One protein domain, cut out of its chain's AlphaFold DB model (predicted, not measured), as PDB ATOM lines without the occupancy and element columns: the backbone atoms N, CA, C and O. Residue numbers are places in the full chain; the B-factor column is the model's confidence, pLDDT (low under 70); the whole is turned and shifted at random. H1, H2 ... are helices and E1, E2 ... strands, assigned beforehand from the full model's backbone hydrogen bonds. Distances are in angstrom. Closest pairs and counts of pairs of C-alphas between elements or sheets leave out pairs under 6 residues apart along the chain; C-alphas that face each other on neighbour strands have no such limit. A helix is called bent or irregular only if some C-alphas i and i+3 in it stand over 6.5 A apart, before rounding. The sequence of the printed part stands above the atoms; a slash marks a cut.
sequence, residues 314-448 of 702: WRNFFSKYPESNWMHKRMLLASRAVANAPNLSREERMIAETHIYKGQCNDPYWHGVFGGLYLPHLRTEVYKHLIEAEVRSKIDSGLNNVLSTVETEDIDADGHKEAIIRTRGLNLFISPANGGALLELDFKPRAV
ATOM      1  N   TRP A 314     -52.490 -22.064  -8.405       98.00
ATOM      2  CA  TRP A 314     -52.403 -20.901  -9.303       98.00
ATOM      3  C   TRP A 314     -51.946 -21.257 -10.733       98.00
ATOM      4  O   TRP A 314     -52.512 -20.766 -11.703       98.00
ATOM      5  N   ARG A 315     -51.006 -22.204 -10.904       97.19
ATOM      6  CA  ARG A 315     -50.560 -22.671 -12.238       97.19
ATOM      7  C   ARG A 315     -51.689 -23.164 -13.145       97.19
ATOM      8  O   ARG A 315     -51.544 -23.112 -14.365       97.19
ATOM      9  N   ASN A 316     -52.800 -23.630 -12.578       97.50
ATOM     10  CA  ASN A 316     -53.948 -24.089 -13.349       97.50
ATOM     11  C   ASN A 316     -54.563 -22.970 -14.199       97.50
ATOM     12  O   ASN A 316     -55.225 -23.290 -15.182       97.50
ATOM     13  N   PHE A 317     -54.298 -21.688 -13.919       98.19
ATOM     14  CA  PHE A 317     -54.704 -20.595 -14.806       98.19
ATOM     15  C   PHE A 317     -54.140 -20.724 -16.223       98.19
ATOM     16  O   PHE A 317     -54.829 -20.366 -17.172       98.19
ATOM     17  N   PHE A 318     -52.965 -21.335 -16.394       98.06
ATOM     18  CA  PHE A 318     -52.428 -21.636 -17.723       98.06
ATOM     19  C   PHE A 318     -53.192 -22.766 -18.432       98.06
ATOM     20  O   PHE A 318     -53.270 -22.790 -19.651       98.06
ATOM     21  N   SER A 319     -53.818 -23.685 -17.697       95.12
ATOM     22  CA  SER A 319     -54.736 -24.663 -18.307       95.12
ATOM     23  C   SER A 319     -56.153 -24.115 -18.501       95.12
ATOM     24  O   SER A 319     -56.843 -24.508 -19.436       95.12
ATOM     25  N   LYS A 320     -56.588 -23.203 -17.623       96.62
ATOM     26  CA  LYS A 320     -57.914 -22.575 -17.648       96.62
ATOM     27  C   LYS A 320     -58.028 -21.566 -18.791       96.62
ATOM     28  O   LYS A 320     -59.067 -21.508 -19.439       96.62
ATOM     29  N   TYR A 321     -56.963 -20.806 -19.040       97.56
ATOM     30  CA  TYR A 321     -56.913 -19.744 -20.039       97.56
ATOM     31  C   TYR A 321     -55.745 -19.964 -21.012       97.56
ATOM     32  O   TYR A 321     -54.599 -19.620 -20.693       97.56
ATOM     33  N   PRO A 322     -56.013 -20.486 -22.223       96.88
ATOM     34  CA  PRO A 322     -54.997 -20.637 -23.262       96.88
ATOM     35  C   PRO A 322     -54.274 -19.325 -23.597       96.88
ATOM     36  O   PRO A 322     -53.081 -19.332 -23.886       96.88
ATOM     37  N   GLU A 323     -54.967 -18.185 -23.522       98.44
ATOM     38  CA  GLU A 323     -54.393 -16.857 -23.755       98.44
ATOM     39  C   GLU A 323     -53.367 -16.463 -22.681       98.44
ATOM     40  O   GLU A 323     -52.323 -15.902 -23.011       98.44
ATOM     41  N   SER A 324     -53.616 -16.815 -21.412       98.50
ATOM     42  CA  SER A 324     -52.649 -16.610 -20.325       98.50
ATOM     43  C   SER A 324     -51.429 -17.517 -20.482       98.50
ATOM     44  O   SER A 324     -50.293 -17.052 -20.374       98.50
ATOM     45  N   ASN A 325     -51.639 -18.802 -20.800       98.69
ATOM     46  CA  ASN A 325     -50.532 -19.721 -21.066       98.69
ATOM     47  C   ASN A 325     -49.655 -19.217 -22.207       98.69
ATOM     48  O   ASN A 325     -48.436 -19.168 -22.070       98.69
ATOM     49  N   TRP A 326     -50.281 -18.795 -23.305       98.69
ATOM     50  CA  TRP A 326     -49.585 -18.239 -24.453       98.69
ATOM     51  C   TRP A 326     -48.746 -17.018 -24.067       98.69
ATOM     52  O   TRP A 326     -47.540 -17.011 -24.306       98.69
ATOM     53  N   MET A 327     -49.339 -16.040 -23.377       98.81
ATOM     54  CA  MET A 327     -48.630 -14.848 -22.898       98.81
ATOM     55  C   MET A 327     -47.454 -15.208 -21.977       98.81
ATOM     56  O   MET A 327     -46.357 -14.668 -22.114       98.81
ATOM     57  N   HIS A 328     -47.635 -16.180 -21.081       98.88
ATOM     58  CA  HIS A 328     -46.578 -16.636 -20.178       98.88
ATOM     59  C   HIS A 328     -45.434 -17.312 -20.935       98.88
ATOM     60  O   HIS A 328     -44.257 -17.099 -20.652       98.88
ATOM     61  N   LYS A 329     -45.753 -18.151 -21.916       98.69
ATOM     62  CA  LYS A 329     -44.748 -18.858 -22.714       98.69
ATOM     63  C   LYS A 329     -44.022 -17.909 -23.663       98.69
ATOM     64  O   LYS A 329     -42.811 -18.034 -23.838       98.69
ATOM     65  N   ARG A 330     -44.711 -16.879 -24.160       98.31
ATOM     66  CA  ARG A 330     -44.097 -15.733 -24.839       98.31
ATOM     67  C   ARG A 330     -43.140 -14.968 -23.935       98.31
ATOM     68  O   ARG A 330     -42.045 -14.655 -24.394       98.31
ATOM     69  N   MET A 331     -43.494 -14.757 -22.665       98.75
ATOM     70  CA  MET A 331     -42.593 -14.171 -21.666       98.75
ATOM     71  C   MET A 331     -41.332 -15.019 -21.478       98.75
ATOM     72  O   MET A 331     -40.226 -14.481 -21.538       98.75
ATOM     73  N   LEU A 332     -41.464 -16.344 -21.356       98.69
ATOM     74  CA  LEU A 332     -40.302 -17.236 -21.274       98.69
ATOM     75  C   LEU A 332     -39.440 -17.180 -22.542       98.69
ATOM     76  O   LEU A 332     -38.214 -17.178 -22.446       98.69
ATOM     77  N   LEU A 333     -40.058 -17.115 -23.725       97.81
ATOM     78  CA  LEU A 333     -39.338 -16.996 -24.994       97.81
ATOM     79  C   LEU A 333     -38.533 -15.689 -25.058       97.81
ATOM     80  O   LEU A 333     -37.352 -15.724 -25.405       97.81
ATOM     81  N   ALA A 334     -39.137 -14.562 -24.667       98.06
ATOM     82  CA  ALA A 334     -38.467 -13.265 -24.610       98.06
ATOM     83  C   ALA A 334     -37.338 -13.247 -23.561       98.06
ATOM     84  O   ALA A 334     -36.235 -12.790 -23.862       98.06
ATOM     85  N   SER A 335     -37.564 -13.816 -22.369       98.44
ATOM     86  CA  SER A 335     -36.537 -13.937 -21.322       98.44
ATOM     87  C   SER A 335     -35.340 -14.758 -21.819       98.44
ATOM     88  O   SER A 335     -34.197 -14.306 -21.736       98.44
ATOM     89  N   ARG A 336     -35.580 -15.901 -22.485       97.06
ATOM     90  CA  ARG A 336     -34.513 -16.694 -23.126       97.06
ATOM     91  C   ARG A 336     -33.775 -15.923 -24.220       97.06
ATOM     92  O   ARG A 336     -32.561 -16.083 -24.342       97.06
ATOM     93  N   ALA A 337     -34.474 -15.113 -25.015       95.81
ATOM     94  CA  ALA A 337     -33.849 -14.295 -26.053       95.81
ATOM     95  C   ALA A 337     -32.877 -13.269 -25.448       95.81
ATOM     96  O   ALA A 337     -31.735 -13.168 -25.899       95.81
ATOM     97  N   VAL A 338     -33.285 -12.567 -24.385       97.31
ATOM     98  CA  VAL A 338     -32.424 -11.616 -23.659       97.31
ATOM     99  C   VAL A 338     -31.257 -12.334 -22.979       97.31
ATOM    100  O   VAL A 338     -30.106 -11.920 -23.136       97.31
ATOM    101  N   ALA A 339     -31.522 -13.444 -22.284       95.44
ATOM    102  CA  ALA A 339     -30.501 -14.226 -21.595       95.44
ATOM    103  C   ALA A 339     -29.384 -14.663 -22.559       95.44
ATOM    104  O   ALA A 339     -28.204 -14.421 -22.287       95.44
ATOM    105  N   ASN A 340     -29.762 -15.198 -23.723       94.38
ATOM    106  CA  ASN A 340     -28.842 -15.743 -24.719       94.38
ATOM    107  C   ASN A 340     -28.233 -14.702 -25.671       94.38
ATOM    108  O   ASN A 340     -27.427 -15.078 -26.520       94.38
ATOM    109  N   ALA A 341     -28.578 -13.415 -25.555       94.06
ATOM    110  CA  ALA A 341     -28.067 -12.375 -26.444       94.06
ATOM    111  C   ALA A 341     -26.552 -12.136 -26.215       94.06
ATOM    112  O   ALA A 341     -26.165 -11.576 -25.181       94.06
ATOM    113  N   PRO A 342     -25.665 -12.511 -27.164       83.44
ATOM    114  CA  PRO A 342     -24.219 -12.553 -26.917       83.44
ATOM    115  C   PRO A 342     -23.542 -11.172 -26.941       83.44
ATOM    116  O   PRO A 342     -22.427 -11.032 -26.451       83.44
ATOM    117  N   ASN A 343     -24.205 -10.155 -27.506       86.69
ATOM    118  CA  ASN A 343     -23.610  -8.856 -27.851       86.69
ATOM    119  C   ASN A 343     -24.336  -7.663 -27.203       86.69
ATOM    120  O   ASN A 343     -24.423  -6.591 -27.807       86.69
ATOM    121  N   LEU A 344     -24.900  -7.849 -26.008       93.56
ATOM    122  CA  LEU A 344     -25.440  -6.739 -25.221       93.56
ATOM    123  C   LEU A 344     -24.378  -6.228 -24.254       93.56
ATOM    124  O   LEU A 344     -23.769  -7.010 -23.520       93.56
ATOM    125  N   SER A 345     -24.178  -4.910 -24.223       95.31
ATOM    126  CA  SER A 345     -23.478  -4.275 -23.109       95.31
ATOM    127  C   SER A 345     -24.229  -4.557 -21.799       95.31
ATOM    128  O   SER A 345     -25.411  -4.908 -21.799       95.31
ATOM    129  N   ARG A 346     -23.562  -4.382 -20.652       94.69
ATOM    130  CA  ARG A 346     -24.211  -4.560 -19.343       94.69
ATOM    131  C   ARG A 346     -25.449  -3.668 -19.187       94.69
ATOM    132  O   ARG A 346     -26.450  -4.115 -18.640       94.69
ATOM    133  N   GLU A 347     -25.373  -2.432 -19.670       96.31
ATOM    134  CA  GLU A 347     -26.479  -1.471 -19.618       96.31
ATOM    135  C   GLU A 347     -27.629  -1.886 -20.544       96.31
ATOM    136  O   GLU A 347     -28.776  -1.933 -20.112       96.31
ATOM    137  N   GLU A 348     -27.326  -2.276 -21.788       96.81
ATOM    138  CA  GLU A 348     -28.339  -2.764 -22.733       96.81
ATOM    139  C   GLU A 348     -29.071  -3.997 -22.187       96.81
ATOM    140  O   GLU A 348     -30.295  -4.090 -22.296       96.81
ATOM    141  N   ARG A 349     -28.327  -4.922 -21.569       96.06
ATOM    142  CA  ARG A 349     -28.884  -6.119 -20.936       96.06
ATOM    143  C   ARG A 349     -29.789  -5.768 -19.760       96.06
ATOM    144  O   ARG A 349     -30.908  -6.258 -19.725       96.06
ATOM    145  N   MET A 350     -29.360  -4.876 -18.869       96.31
ATOM    146  CA  MET A 350     -30.172  -4.437 -17.730       96.31
ATOM    147  C   MET A 350     -31.493  -3.792 -18.183       96.31
ATOM    148  O   MET A 350     -32.543  -4.058 -17.601       96.31
ATOM    149  N   ILE A 351     -31.467  -2.988 -19.254       97.75
ATOM    150  CA  ILE A 351     -32.682  -2.386 -19.832       97.75
ATOM    151  C   ILE A 351     -33.604  -3.470 -20.409       97.75
ATOM    152  O   ILE A 351     -34.814  -3.432 -20.184       97.75
ATOM    153  N   ALA A 352     -33.058  -4.446 -21.138       97.88
ATOM    154  CA  ALA A 352     -33.838  -5.557 -21.680       97.88
ATOM    155  C   ALA A 352     -34.439  -6.447 -20.572       97.88
ATOM    156  O   ALA A 352     -35.618  -6.783 -20.636       97.88
ATOM    157  N   GLU A 353     -33.670  -6.762 -19.528       98.19
ATOM    158  CA  GLU A 353     -34.126  -7.502 -18.343       98.19
ATOM    159  C   GLU A 353     -35.217  -6.738 -17.588       98.19
ATOM    160  O   GLU A 353     -36.213  -7.328 -17.192       98.19
ATOM    161  N   THR A 354     -35.107  -5.410 -17.475       98.50
ATOM    162  CA  THR A 354     -36.161  -4.576 -16.868       98.50
ATOM    163  C   THR A 354     -37.484  -4.717 -17.618       98.50
ATOM    164  O   THR A 354     -38.539  -4.825 -16.996       98.50
ATOM    165  N   HIS A 355     -37.448  -4.756 -18.952       98.75
ATOM    166  CA  HIS A 355     -38.644  -5.025 -19.746       98.75
ATOM    167  C   HIS A 355     -39.192  -6.438 -19.500       98.75
ATOM    168  O   HIS A 355     -40.396  -6.581 -19.304       98.75
ATOM    169  N   ILE A 356     -38.340  -7.463 -19.414       98.75
ATOM    170  CA  ILE A 356     -38.784  -8.811 -19.018       98.75
ATOM    171  C   ILE A 356     -39.467  -8.784 -17.651       98.75
ATOM    172  O   ILE A 356     -40.570  -9.308 -17.516       98.75
ATOM    173  N   TYR A 357     -38.867  -8.130 -16.659       98.81
ATOM    174  CA  TYR A 357     -39.406  -8.081 -15.302       98.81
ATOM    175  C   TYR A 357     -40.755  -7.365 -15.237       98.81
ATOM    176  O   TYR A 357     -41.665  -7.852 -14.570       98.81
ATOM    177  N   LYS A 358     -40.934  -6.270 -15.984       98.88
ATOM    178  CA  LYS A 358     -42.242  -5.613 -16.124       98.88
ATOM    179  C   LYS A 358     -43.275  -6.521 -16.790       98.88
ATOM    180  O   LYS A 358     -44.414  -6.588 -16.339       98.88
ATOM    181  N   GLY A 359     -42.871  -7.270 -17.818       98.62
ATOM    182  CA  GLY A 359     -43.709  -8.281 -18.467       98.62
ATOM    183  C   GLY A 359     -44.066  -9.473 -17.569       98.62
ATOM    184  O   GLY A 359     -44.914 -10.275 -17.947       98.62
ATOM    185  N   GLN A 360     -43.454  -9.606 -16.390       98.88
ATOM    186  CA  GLN A 360     -43.736 -10.656 -15.407       98.88
ATOM    187  C   GLN A 360     -44.709 -10.222 -14.301       98.88
ATOM    188  O   GLN A 360     -44.999 -11.042 -13.430       98.88
ATOM    189  N   CYS A 361     -45.216  -8.983 -14.328       98.62
ATOM    190  CA  CYS A 361     -46.282  -8.531 -13.428       98.62
ATOM    191  C   CYS A 361     -47.466  -9.501 -13.480       98.62
ATOM    192  O   CYS A 361     -47.916  -9.862 -14.566       98.62
ATOM    193  N   ASN A 362     -47.892 -10.007 -12.319       98.38
ATOM    194  CA  ASN A 362     -48.720 -11.208 -12.247       98.38
ATOM    195  C   ASN A 362     -50.170 -11.011 -12.710       98.38
ATOM    196  O   ASN A 362     -50.734 -11.920 -13.317       98.38
ATOM    197  N   ASP A 363     -50.762  -9.855 -12.436       97.94
ATOM    198  CA  ASP A 363     -52.188  -9.549 -12.572       97.94
ATOM    199  C   ASP A 363     -52.803  -9.953 -13.917       97.94
ATOM    200  O   ASP A 363     -53.892 -10.533 -13.936       97.94
ATOM    201  N   PRO A 364     -52.139  -9.732 -15.069       97.44
ATOM    202  CA  PRO A 364     -52.730 -10.023 -16.367       97.44
ATOM    203  C   PRO A 364     -52.705 -11.525 -16.689       97.44
ATOM    204  O   PRO A 364     -53.281 -11.932 -17.690       97.44
ATOM    205  N   TYR A 365     -52.053 -12.369 -15.881       98.56
ATOM    206  CA  TYR A 365     -51.928 -13.812 -16.118       98.56
ATOM    207  C   TYR A 365     -53.045 -14.651 -15.490       98.56
ATOM    208  O   TYR A 365     -53.123 -15.858 -15.736       98.56
ATOM    209  N   TRP A 366     -53.920 -14.070 -14.678       97.81
ATOM    210  CA  TRP A 366     -54.954 -14.835 -13.988       97.81
ATOM    211  C   TRP A 366     -56.181 -13.990 -13.678       97.81
ATOM    212  O   TRP A 366     -56.198 -12.785 -13.905       97.81
ATOM    213  N   HIS A 367     -57.243 -14.630 -13.198       95.19
ATOM    214  CA  HIS A 367     -58.467 -13.934 -12.831       95.19
ATOM    215  C   HIS A 367     -59.103 -14.570 -11.597       95.19
ATOM    216  O   HIS A 367     -59.313 -15.785 -11.557       95.19
ATOM    217  N   GLY A 368     -59.409 -13.731 -10.609       89.44
ATOM    218  CA  GLY A 368     -60.174 -14.076  -9.414       89.44
ATOM    219  C   GLY A 368     -61.407 -13.186  -9.299       89.44
ATOM    220  O   GLY A 368     -62.362 -13.344 -10.051       89.44
ATOM    221  N   VAL A 369     -61.372 -12.236  -8.364       80.88
ATOM    222  CA  VAL A 369     -62.419 -11.205  -8.192       80.88
ATOM    223  C   VAL A 369     -62.020  -9.833  -8.741       80.88
ATOM    224  O   VAL A 369     -62.872  -8.961  -8.890       80.88
ATOM    225  N   PHE A 370     -60.739  -9.648  -9.061       75.06
ATOM    226  CA  PHE A 370     -60.200  -8.454  -9.706       75.06
ATOM    227  C   PHE A 370     -60.081  -8.714 -11.209       75.06
ATOM    228  O   PHE A 370     -59.814  -9.848 -11.622       75.06
ATOM    229  N   GLY A 371     -60.295  -7.681 -12.033       81.69
ATOM    230  CA  GLY A 371     -60.372  -7.822 -13.491       81.69
ATOM    231  C   GLY A 371     -59.220  -8.652 -14.082       81.69
ATOM    232  O   GLY A 371     -59.480  -9.567 -14.861       81.69
ATOM    233  N   GLY A 372     -57.976  -8.426 -13.637       94.25
ATOM    234  CA  GLY A 372     -56.820  -9.284 -13.940       94.25
ATOM    235  C   GLY A 372     -56.641  -9.534 -15.439       94.25
ATOM    236  O   GLY A 372     -56.672  -8.595 -16.237       94.25
ATOM    237  N   LEU A 373     -56.548 -10.808 -15.838       96.75
ATOM    238  CA  LEU A 373     -56.499 -11.264 -17.231       96.75
ATOM    239  C   LEU A 373     -57.591 -10.636 -18.095       96.75
ATOM    240  O   LEU A 373     -57.340 -10.417 -19.270       96.75
ATOM    241  N   TYR A 374     -58.777 -10.326 -17.567       96.06
ATOM    242  CA  TYR A 374     -59.858  -9.730 -18.353       96.06
ATOM    243  C   TYR A 374     -59.639  -8.249 -18.683       96.06
ATOM    244  O   TYR A 374     -60.331  -7.744 -19.562       96.06
ATOM    245  N   LEU A 375     -58.678  -7.551 -18.071       94.88
ATOM    246  CA  LEU A 375     -58.392  -6.143 -18.355       94.88
ATOM    247  C   LEU A 375     -57.457  -5.999 -19.576       94.88
ATOM    248  O   LEU A 375     -56.272  -6.333 -19.491       94.88
ATOM    249  N   PRO A 376     -57.932  -5.466 -20.723       94.69
ATOM    250  CA  PRO A 376     -57.132  -5.432 -21.950       94.69
ATOM    251  C   PRO A 376     -55.896  -4.535 -21.850       94.69
ATOM    252  O   PRO A 376     -54.869  -4.848 -22.452       94.69
ATOM    253  N   HIS A 377     -55.975  -3.435 -21.092       94.31
ATOM    254  CA  HIS A 377     -54.861  -2.502 -20.908       94.31
ATOM    255  C   HIS A 377     -53.680  -3.169 -20.187       94.31
ATOM    256  O   HIS A 377     -52.542  -3.031 -20.630       94.31
ATOM    257  N   LEU A 378     -53.961  -3.997 -19.177       96.44
ATOM    258  CA  LEU A 378     -52.953  -4.762 -18.447       96.44
ATOM    259  C   LEU A 378     -52.251  -5.805 -19.332       96.44
ATOM    260  O   LEU A 378     -51.022  -5.857 -19.387       96.44
ATOM    261  N   ARG A 379     -53.012  -6.600 -20.102       97.38
ATOM    262  CA  ARG A 379     -52.412  -7.544 -21.067       97.38
ATOM    263  C   ARG A 379     -51.595  -6.814 -22.137       97.38
ATOM    264  O   ARG A 379     -50.536  -7.286 -22.541       97.38
ATOM    265  N   THR A 380     -52.091  -5.671 -22.615       96.31
ATOM    266  CA  THR A 380     -51.412  -4.862 -23.640       96.31
ATOM    267  C   THR A 380     -50.059  -4.365 -23.139       96.31
ATOM    268  O   THR A 380     -49.081  -4.447 -23.881       96.31
ATOM    269  N   GLU A 381     -49.970  -3.927 -21.880       97.19
ATOM    270  CA  GLU A 381     -48.700  -3.486 -21.297       97.19
ATOM    271  C   GLU A 381     -47.705  -4.646 -21.118       97.19
ATOM    272  O   GLU A 381     -46.517  -4.476 -21.401       97.19
ATOM    273  N   VAL A 382     -48.173  -5.850 -20.757       98.50
ATOM    274  CA  VAL A 382     -47.315  -7.051 -20.751       98.50
ATOM    275  C   VAL A 382     -46.734  -7.301 -22.136       98.50
ATOM    276  O   VAL A 382     -45.511  -7.323 -22.277       98.50
ATOM    277  N   TYR A 383     -47.569  -7.431 -23.175       98.56
ATOM    278  CA  TYR A 383     -47.073  -7.686 -24.534       98.56
ATOM    279  C   TYR A 383     -46.109  -6.603 -25.015       98.56
ATOM    280  O   TYR A 383     -45.071  -6.932 -25.585       98.56
ATOM    281  N   LYS A 384     -46.386  -5.328 -24.730       98.38
ATOM    282  CA  LYS A 384     -45.471  -4.226 -25.043       98.38
ATOM    283  C   LYS A 384     -44.089  -4.456 -24.448       98.38
ATOM    284  O   LYS A 384     -43.086  -4.332 -25.146       98.38
ATOM    285  N   HIS A 385     -44.014  -4.827 -23.178       98.81
ATOM    286  CA  HIS A 385     -42.737  -5.100 -22.534       98.81
ATOM    287  C   HIS A 385     -42.045  -6.364 -23.055       98.81
ATOM    288  O   HIS A 385     -40.825  -6.351 -23.219       98.81
ATOM    289  N   LEU A 386     -42.790  -7.414 -23.403       98.75
ATOM    290  CA  LEU A 386     -42.213  -8.608 -24.028       98.75
ATOM    291  C   LEU A 386     -41.623  -8.304 -25.413       98.75
ATOM    292  O   LEU A 386     -40.508  -8.734 -25.713       98.75
ATOM    293  N   ILE A 387     -42.330  -7.521 -26.232       98.62
ATOM    294  CA  ILE A 387     -41.868  -7.120 -27.566       98.62
ATOM    295  C   ILE A 387     -40.651  -6.194 -27.458       98.62
ATOM    296  O   ILE A 387     -39.669  -6.399 -28.171       98.62
ATOM    297  N   GLU A 388     -40.657  -5.220 -26.542       98.56
ATOM    298  CA  GLU A 388     -39.497  -4.353 -26.277       98.56
ATOM    299  C   GLU A 388     -38.261  -5.158 -25.858       98.56
ATOM    300  O   GLU A 388     -37.161  -4.920 -26.363       98.56
ATOM    301  N   ALA A 389     -38.424  -6.138 -24.965       98.25
ATOM    302  CA  ALA A 389     -37.329  -7.011 -24.556       98.25
ATOM    303  C   ALA A 389     -36.786  -7.837 -25.732       98.25
ATOM    304  O   ALA A 389     -35.569  -7.923 -25.922       98.25
ATOM    305  N   GLU A 390     -37.670  -8.395 -26.564       96.00
ATOM    306  CA  GLU A 390     -37.288  -9.166 -27.747       96.00
ATOM    307  C   GLU A 390     -36.537  -8.293 -28.771       96.00
ATOM    308  O   GLU A 390     -35.451  -8.669 -29.216       96.00
ATOM    309  N   VAL A 391     -37.025  -7.084 -29.069       96.00
ATOM    310  CA  VAL A 391     -36.337  -6.120 -29.950       96.00
ATOM    311  C   VAL A 391     -34.948  -5.774 -29.403       96.00
ATOM    312  O   VAL A 391     -33.956  -5.794 -30.140       96.00
ATOM    313  N   ARG A 392     -34.837  -5.517 -28.095       96.31
ATOM    314  CA  ARG A 392     -33.568  -5.166 -27.432       96.31
ATOM    315  C   ARG A 392     -32.586  -6.322 -27.345       96.31
ATOM    316  O   ARG A 392     -31.384  -6.069 -27.329       96.31
ATOM    317  N   SER A 393     -33.059  -7.566 -27.367       95.12
ATOM    318  CA  SER A 393     -32.194  -8.749 -27.458       95.12
ATOM    319  C   SER A 393     -31.417  -8.825 -28.781       95.12
ATOM    320  O   SER A 393     -30.452  -9.583 -28.888       95.12
ATOM    321  N   LYS A 394     -31.803  -8.022 -29.789       91.94
ATOM    322  CA  LYS A 394     -31.238  -8.029 -31.148       91.94
ATOM    323  C   LYS A 394     -31.359  -9.408 -31.820       91.94
ATOM    324  O   LYS A 394     -30.547  -9.735 -32.694       91.94
ATOM    325  N   ILE A 395     -32.377 -10.197 -31.453       88.88
ATOM    326  CA  ILE A 395     -32.674 -11.513 -32.051       88.88
ATOM    327  C   ILE A 395     -32.821 -11.428 -33.580       88.88
ATOM    328  O   ILE A 395     -32.389 -12.313 -34.310       88.88
ATOM    329  N   ASP A 396     -33.303 -10.288 -34.073       85.44
ATOM    330  CA  ASP A 396     -33.493  -9.996 -35.495       85.44
ATOM    331  C   ASP A 396     -32.221  -9.553 -36.237       85.44
ATOM    332  O   ASP A 396     -32.277  -9.237 -37.425       85.44
ATOM    333  N   SER A 397     -31.054  -9.518 -35.590       82.12
ATOM    334  CA  SER A 397     -29.797  -9.088 -36.230       82.12
ATOM    335  C   SER A 397     -29.417  -9.918 -37.471       82.12
ATOM    336  O   SER A 397     -28.717  -9.422 -38.359       82.12
ATOM    337  N   GLY A 398     -29.934 -11.146 -37.589       76.25
ATOM    338  CA  GLY A 398     -29.819 -11.992 -38.782       76.25
ATOM    339  C   GLY A 398     -30.660 -11.543 -39.992       76.25
ATOM    340  O   GLY A 398     -30.362 -11.942 -41.117       76.25
ATOM    341  N   LEU A 399     -31.655 -10.664 -39.813       83.88
ATOM    342  CA  LEU A 399     -32.563 -10.167 -40.865       83.88
ATOM    343  C   LEU A 399     -31.949  -9.064 -41.750       83.88
ATOM    344  O   LEU A 399     -32.641  -8.386 -42.515       83.88
ATOM    345  N   ASN A 400     -30.638  -8.837 -41.667       74.62
ATOM    346  CA  ASN A 400     -29.979  -7.801 -42.460       74.62
ATOM    347  C   ASN A 400     -30.022  -8.089 -43.972       74.62
ATOM    348  O   ASN A 400     -30.158  -7.149 -44.751       74.62
ATOM    349  N   ASN A 401     -29.994  -9.368 -44.366       78.31
ATOM    350  CA  ASN A 401     -29.889  -9.797 -45.769       78.31
ATOM    351  C   ASN A 401     -31.066 -10.658 -46.263       78.31
ATOM    352  O   ASN A 401     -31.037 -11.128 -47.399       78.31
ATOM    353  N   VAL A 402     -32.082 -10.896 -45.431       86.38
ATOM    354  CA  VAL A 402     -33.259 -11.711 -45.773       86.38
ATOM    355  C   VAL A 402     -34.539 -10.986 -45.378       86.38
ATOM    356  O   VAL A 402     -34.539 -10.191 -44.442       86.38
ATOM    357  N   LEU A 403     -35.631 -11.257 -46.098       88.06
ATOM    358  CA  LEU A 403     -36.929 -10.634 -45.828       88.06
ATOM    359  C   LEU A 403     -37.535 -11.110 -44.500       88.06
ATOM    360  O   LEU A 403     -38.115 -10.316 -43.760       88.06
ATOM    361  N   SER A 404     -37.392 -12.404 -44.217       93.62
ATOM    362  CA  SER A 404     -37.893 -13.045 -43.008       93.62
ATOM    363  C   SER A 404     -37.085 -14.285 -42.637       93.62
ATOM    364  O   SER A 404     -36.404 -14.871 -43.487       93.62
ATOM    365  N   THR A 405     -37.201 -14.695 -41.376       93.62
ATOM    366  CA  THR A 405     -36.809 -16.018 -40.875       93.62
ATOM    367  C   THR A 405     -38.043 -16.789 -40.429       93.62
ATOM    368  O   THR A 405     -39.069 -16.197 -40.090       93.62
ATOM    369  N   VAL A 406     -37.937 -18.119 -40.445       94.38
ATOM    370  CA  VAL A 406     -38.975 -19.019 -39.947       94.38
ATOM    371  C   VAL A 406     -38.358 -19.991 -38.953       94.38
ATOM    372  O   VAL A 406     -37.394 -20.683 -39.279       94.38
ATOM    373  N   GLU A 407     -38.930 -20.056 -37.758       93.75
ATOM    374  CA  GLU A 407     -38.549 -20.988 -36.696       93.75
ATOM    375  C   GLU A 407     -39.749 -21.843 -36.298       93.75
ATOM    376  O   GLU A 407     -40.895 -21.438 -36.488       93.75
ATOM    377  N   THR A 408     -39.495 -23.032 -35.750       95.50
ATOM    378  CA  THR A 408     -40.555 -23.901 -35.225       95.50
ATOM    379  C   THR A 408     -40.156 -24.472 -33.874       95.50
ATOM    380  O   THR A 408     -39.119 -25.137 -33.776       95.50
ATOM    381  N   GLU A 409     -40.997 -24.287 -32.870       96.50
ATOM    382  CA  GLU A 409     -40.819 -24.778 -31.502       96.50
ATOM    383  C   GLU A 409     -42.202 -25.084 -30.920       96.50
ATOM    384  O   GLU A 409     -43.190 -24.514 -31.368       96.50
ATOM    385  N   ASP A 410     -42.277 -26.006 -29.965       97.56
ATOM    386  CA  ASP A 410     -43.460 -26.155 -29.113       97.56
ATOM    387  C   ASP A 410     -43.399 -25.045 -28.060       97.56
ATOM    388  O   ASP A 410     -42.606 -25.117 -27.116       97.56
ATOM    389  N   ILE A 411     -44.113 -23.949 -28.323       97.56
ATOM    390  CA  ILE A 411     -43.986 -22.722 -27.532       97.56
ATOM    391  C   ILE A 411     -44.878 -22.831 -26.308       97.56
ATOM    392  O   ILE A 411     -44.433 -22.549 -25.192       97.56
ATOM    393  N   ASP A 412     -46.136 -23.219 -26.504       96.44
ATOM    394  CA  ASP A 412     -47.131 -23.212 -25.441       96.44
ATOM    395  C   ASP A 412     -47.116 -24.469 -24.552       96.44
ATOM    396  O   ASP A 412     -47.752 -24.475 -23.489       96.44
ATOM    397  N   ALA A 413     -46.261 -25.440 -24.895       96.50
ATOM    398  CA  ALA A 413     -46.046 -26.711 -24.216       96.50
ATOM    399  C   ALA A 413     -47.249 -27.666 -24.307       96.50
ATOM    400  O   ALA A 413     -47.504 -28.421 -23.362       96.50
ATOM    401  N   ASP A 414     -47.982 -27.646 -25.425       95.12
ATOM    402  CA  ASP A 414     -49.097 -28.558 -25.707       95.12
ATOM    403  C   ASP A 414     -48.670 -29.866 -26.420       95.12
ATOM    404  O   ASP A 414     -49.479 -30.781 -26.597       95.12
ATOM    405  N   GLY A 415     -47.386 -30.005 -26.776       96.88
ATOM    406  CA  GLY A 415     -46.846 -31.147 -27.521       96.88
ATOM    407  C   GLY A 415     -46.898 -30.974 -29.044       96.88
ATOM    408  O   GLY A 415     -46.599 -31.916 -29.800       96.88
ATOM    409  N   HIS A 416     -47.284 -29.801 -29.533       96.19
ATOM    410  CA  HIS A 416     -47.325 -29.430 -30.935       96.19
ATOM    411  C   HIS A 416     -46.457 -28.203 -31.191       96.19
ATOM    412  O   HIS A 416     -46.238 -27.364 -30.338       96.19
ATOM    413  N   LYS A 417     -45.860 -28.148 -32.385       97.75
ATOM    414  CA  LYS A 417     -44.969 -27.044 -32.739       97.75
ATOM    415  C   LYS A 417     -45.761 -25.917 -33.378       97.75
ATOM    416  O   LYS A 417     -46.399 -26.145 -34.410       97.75
ATOM    417  N   GLU A 418     -45.584 -24.713 -32.866       98.25
ATOM    418  CA  GLU A 418     -45.891 -23.469 -33.553       98.25
ATOM    419  C   GLU A 418     -44.805 -23.145 -34.579       98.25
ATOM    420  O   GLU A 418     -43.672 -23.638 -34.526       98.25
ATOM    421  N   ALA A 419     -45.153 -22.276 -35.521       97.62
ATOM    422  CA  ALA A 419     -44.204 -21.638 -36.414       97.62
ATOM    423  C   ALA A 419     -44.163 -20.131 -36.150       97.62
ATOM    424  O   ALA A 419     -45.204 -19.492 -36.003       97.62
ATOM    425  N   ILE A 420     -42.961 -19.561 -36.137       97.00
ATOM    426  CA  ILE A 420     -42.727 -18.129 -35.954       97.00
ATOM    427  C   ILE A 420     -42.138 -17.580 -37.245       97.00
ATOM    428  O   ILE A 420     -41.038 -17.978 -37.625       97.00
ATOM    429  N   ILE A 421     -42.838 -16.664 -37.912       97.19
ATOM    430  CA  ILE A 421     -42.267 -15.879 -39.011       97.19
ATOM    431  C   ILE A 421     -41.845 -14.530 -38.441       97.19
ATOM    432  O   ILE A 421     -42.689 -13.777 -37.952       97.19
ATOM    433  N   ARG A 422     -40.555 -14.201 -38.531       96.31
ATOM    434  CA  ARG A 422     -40.029 -12.899 -38.105       96.31
ATOM    435  C   ARG A 422     -39.618 -12.067 -39.301       96.31
ATOM    436  O   ARG A 422     -38.880 -12.533 -40.166       96.31
ATOM    437  N   THR A 423     -40.062 -10.820 -39.327       95.75
ATOM    438  CA  THR A 423     -39.543  -9.760 -40.196       95.75
ATOM    439  C   THR A 423     -38.942  -8.659 -39.318       95.75
ATOM    440  O   THR A 423     -39.008  -8.712 -38.088       95.75
ATOM    441  N   ARG A 424     -38.362  -7.622 -39.936       93.81
ATOM    442  CA  ARG A 424     -37.873  -6.453 -39.183       93.81
ATOM    443  C   ARG A 424     -38.985  -5.724 -38.421       93.81
ATOM    444  O   ARG A 424     -38.699  -5.105 -37.405       93.81
ATOM    445  N   GLY A 425     -40.218  -5.773 -38.927       96.31
ATOM    446  CA  GLY A 425     -41.363  -5.070 -38.353       96.31
ATOM    447  C   GLY A 425     -42.338  -5.953 -37.585       96.31
ATOM    448  O   GLY A 425     -43.035  -5.449 -36.708       96.31
ATOM    449  N   LEU A 426     -42.389  -7.254 -37.885       97.94
ATOM    450  CA  LEU A 426     -43.432  -8.158 -37.406       97.94
ATOM    451  C   LEU A 426     -42.878  -9.447 -36.798       97.94
ATOM    452  O   LEU A 426     -41.859  -9.976 -37.248       97.94
ATOM    453  N   ASN A 427     -43.623  -9.990 -35.837       98.12
ATOM    454  CA  ASN A 427     -43.614 -11.418 -35.525       98.12
ATOM    455  C   ASN A 427     -44.998 -11.997 -35.811       98.12
ATOM    456  O   ASN A 427     -46.003 -11.410 -35.418       98.12
ATOM    457  N   LEU A 428     -45.046 -13.146 -36.480       98.56
ATOM    458  CA  LEU A 428     -46.266 -13.911 -36.708       98.56
ATOM    459  C   LEU A 428     -46.113 -15.270 -36.042       98.56
ATOM    460  O   LEU A 428     -45.250 -16.047 -36.454       98.56
ATOM    461  N   PHE A 429     -46.969 -15.573 -35.074       98.56
ATOM    462  CA  PHE A 429     -46.989 -16.874 -34.410       98.56
ATOM    463  C   PHE A 429     -48.186 -17.679 -34.889       98.56
ATOM    464  O   PHE A 429     -49.334 -17.292 -34.685       98.56
ATOM    465  N   ILE A 430     -47.914 -18.793 -35.548       98.50
ATOM    466  CA  ILE A 430     -48.905 -19.611 -36.238       98.50
ATOM    467  C   ILE A 430     -48.973 -20.963 -35.536       98.50
ATOM    468  O   ILE A 430     -47.931 -21.582 -35.331       98.50
ATOM    469  N   SER A 431     -50.178 -21.443 -35.217       97.75
ATOM    470  CA  SER A 431     -50.392 -22.765 -34.615       97.75
ATOM    471  C   SER A 431     -51.020 -23.735 -35.621       97.75
ATOM    472  O   SER A 431     -52.226 -23.691 -35.875       97.75
ATOM    473  N   PRO A 432     -50.222 -24.649 -36.206       97.31
ATOM    474  CA  PRO A 432     -50.723 -25.715 -37.067       97.31
ATOM    475  C   PRO A 432     -51.717 -26.653 -36.383       97.31
ATOM    476  O   PRO A 432     -52.575 -27.218 -37.060       97.31
ATOM    477  N   ALA A 433     -51.600 -26.853 -35.067       96.00
ATOM    478  CA  ALA A 433     -52.478 -27.744 -34.311       96.00
ATOM    479  C   ALA A 433     -53.898 -27.191 -34.168       96.00
ATOM    480  O   ALA A 433     -54.856 -27.959 -34.204       96.00
ATOM    481  N   ASN A 434     -54.027 -25.866 -34.090       94.25
ATOM    482  CA  ASN A 434     -55.273 -25.177 -33.781       94.25
ATOM    483  C   ASN A 434     -55.814 -24.458 -35.019       94.25
ATOM    484  O   ASN A 434     -55.758 -23.234 -35.137       94.25
ATOM    485  N   GLY A 435     -56.263 -25.242 -35.999       96.12
ATOM    486  CA  GLY A 435     -56.848 -24.717 -37.229       96.12
ATOM    487  C   GLY A 435     -55.843 -24.053 -38.165       96.12
ATOM    488  O   GLY A 435     -56.257 -23.420 -39.127       96.12
ATOM    489  N   GLY A 436     -54.533 -24.147 -37.910       97.31
ATOM    490  CA  GLY A 436     -53.531 -23.407 -38.677       97.31
ATOM    491  C   GLY A 436     -53.623 -21.888 -38.492       97.31
ATOM    492  O   GLY A 436     -53.280 -21.143 -39.411       97.31
ATOM    493  N   ALA A 437     -54.171 -21.439 -37.364       97.81
ATOM    494  CA  ALA A 437     -54.481 -20.042 -37.105       97.81
ATOM    495  C   ALA A 437     -53.238 -19.218 -36.731       97.81
ATOM    496  O   ALA A 437     -52.246 -19.742 -36.220       97.81
ATOM    497  N   LEU A 438     -53.318 -17.908 -36.952       98.69
ATOM    498  CA  LEU A 438     -52.389 -16.909 -36.435       98.69
ATOM    499  C   LEU A 438     -52.815 -16.534 -35.006       98.69
ATOM    500  O   LEU A 438     -53.876 -15.939 -34.809       98.69
ATOM    501  N   LEU A 439     -51.997 -16.902 -34.021       98.12
ATOM    502  CA  LEU A 439     -52.247 -16.685 -32.594       98.12
ATOM    503  C   LEU A 439     -51.790 -15.309 -32.103       98.12
ATOM    504  O   LEU A 439     -52.395 -14.760 -31.186       98.12
ATOM    505  N   GLU A 440     -50.718 -14.771 -32.687       98.62
ATOM    506  CA  GLU A 440     -50.118 -13.492 -32.295       98.62
ATOM    507  C   GLU A 440     -49.521 -12.771 -33.508       98.62
ATOM    508  O   GLU A 440     -48.912 -13.399 -34.382       98.62
ATOM    509  N   LEU A 441     -49.723 -11.451 -33.546       98.69
ATOM    510  CA  LEU A 441     -49.144 -10.535 -34.524       98.69
ATOM    511  C   LEU A 441     -48.531  -9.353 -33.775       98.69
ATOM    512  O   LEU A 441     -49.242  -8.414 -33.406       98.69
ATOM    513  N   ASP A 442     -47.217  -9.392 -33.594       98.50
ATOM    514  CA  ASP A 442     -46.483  -8.280 -33.002       98.50
ATOM    515  C   ASP A 442     -46.141  -7.254 -34.075       98.50
ATOM    516  O   ASP A 442     -45.651  -7.611 -35.144       98.50
ATOM    517  N   PHE A 443     -46.306  -5.975 -33.754       98.00
ATOM    518  CA  PHE A 443     -45.736  -4.858 -34.488       98.00
ATOM    519  C   PHE A 443     -44.609  -4.231 -33.668       98.00
ATOM    520  O   PHE A 443     -44.832  -3.417 -32.765       98.00
ATOM    521  N   LYS A 444     -43.373  -4.621 -33.995       97.69
ATOM    522  CA  LYS A 444     -42.145  -4.252 -33.275       97.69
ATOM    523  C   LYS A 444     -41.923  -2.739 -33.172       97.69
ATOM    524  O   LYS A 444     -41.608  -2.291 -32.074       97.69
ATOM    525  N   PRO A 445     -42.139  -1.919 -34.225       96.62
ATOM    526  CA  PRO A 445     -41.900  -0.472 -34.162       96.62
ATOM    527  C   PRO A 445     -42.721   0.289 -33.112       96.62
ATOM    528  O   PRO A 445     -42.373   1.423 -32.785       96.62
ATOM    529  N   ARG A 446     -43.823  -0.289 -32.615       95.94
ATOM    530  CA  ARG A 446     -44.658   0.297 -31.552       95.94
ATOM    531  C   ARG A 446     -44.820  -0.610 -30.333       95.94
ATOM    532  O   ARG A 446     -45.503  -0.206 -29.400       95.94
ATOM    533  N   ALA A 447     -44.220  -1.801 -30.354       97.25
ATOM    534  CA  ALA A 447     -44.391  -2.832 -29.338       97.25
ATOM    535  C   ALA A 447     -45.873  -3.135 -29.035       97.25
ATOM    536  O   ALA A 447     -46.324  -3.057 -27.897       97.25
ATOM    537  N   VAL A 448     -46.649  -3.461 -30.073       96.69
ATOM    538  CA  VAL A 448     -48.084  -3.780 -29.946       96.69
ATOM    539  C   VAL A 448     -48.353  -5.184 -30.464       96.69
ATOM    540  O   VAL A 448     -48.000  -5.482 -31.602       96.69
TER     541      VAL A 448
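This is residues 314 to 448 of the 702 residues of a protein of Deltaproteobacteria bacterium (UniProt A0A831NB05). Three long helices, H2, H3 and H4, lie side by side as a bundle, and a twisted slab of four strands, E1 to E4, is set loosely on the H2 and H4 side of it, away from H3. Short H1 makes a corner at the beginning of H2, and short, irregular H5 follows H4 in the chain and only grazes the sheet with its residues 395 to 399, its centre among the farthest from the mean of the C-alphas, at 17.0 A. The printed part has 135 residues, with five named helices followed by four named strands, H1 H2 H3 H4 H5 E1 E2 E3 E4; the class is mixed, helices and strands. The sheet runs E1 E2 E3 E4, all antiparallel. The whole is compact, with a radius of gyration of the C-alphas of 14.9 A, and spans 47 by 37 by 24 A.

H1, residues 314 to 320, begins with C-alpha 314 at (-52.403, -20.901, -9.303). H2, residues 322 to 339, is the longest helix, 25.4 A from first to last C-alpha. H3, residues 346 to 358, is 18.3 A long. H4, residues 376 to 392, is 24.2 A long and begins with C-alpha 376 at (-57.132, -5.432, -21.950). H5, residues 395 to 400, is irregular: C-alphas 395 and 398 are 7.3 A apart. The strands are E1, residues 405 to 409, 13.4 A; E2, residues 418 to 422, 12.9 A; E3, residues 426 to 431, 16.4 A; and E4, residues 437 to 443, 17.7 A, which ends with C-alpha 443 at (-45.736, -4.858, -34.488).

H2 is the hub, touching H1, H3 and H4. H1 and H2 touch only at the corner, with C-alphas of Phe 318 and Asn 325 closest at 4.3 A. H2, H3 and H4 form an up-and-down bundle, each running against the one before it. H2 and H3, a helical hairpin, touch at a shallow tilt of 11 degrees, with C-alphas of Ser 335 and Ile 356 closest at 6.1 A; H2 does so with residues 331 to 338 alone. H3 and H4, also a hairpin, touch at a shallow tilt of 20 degrees, with C-alphas of Ala 352 and Ala 389 closest at 4.8 A. H2 and H4 run the same way and touch, with C-alphas of Ala 334 and Glu 390 closest at 5.3 A. Every O i to N i+4 pair is within hydrogen-bond range in H2, H3 and H4; in H1 it is 1 of 3, with 4 of 4 O i to N i+3 pairs, and in H5 0 of 2, with 1 of 3. The strands make a meander, each the antiparallel neighbour of the one before. E1 and E2 have N 407 and O 420 within hydrogen-bond range at 3.0 A, E2 and E3 have N 421 and O 428 at 2.9 A, and E3 and E4 have N 429 and O 440 at 3.0 A. H4 only grazes the sheet, with residues 383 to 387, as does H5 with residues 395 to 399; H2 is only just on it, grazing with residues 323 to 330, with 5 pairs of C-alphas within 10 A. H1 and H3 are not on the sheet.

The two C-alphas farthest apart, those of Val 369 and Asn 401, are 49.7 A apart. The link from H3 to H4 is long, and its residues 359 to 375 hold no named element. The printed part has no cut. Its mean pLDDT is 95.5, no printed residue is under 70, and H5 has a mean of 82.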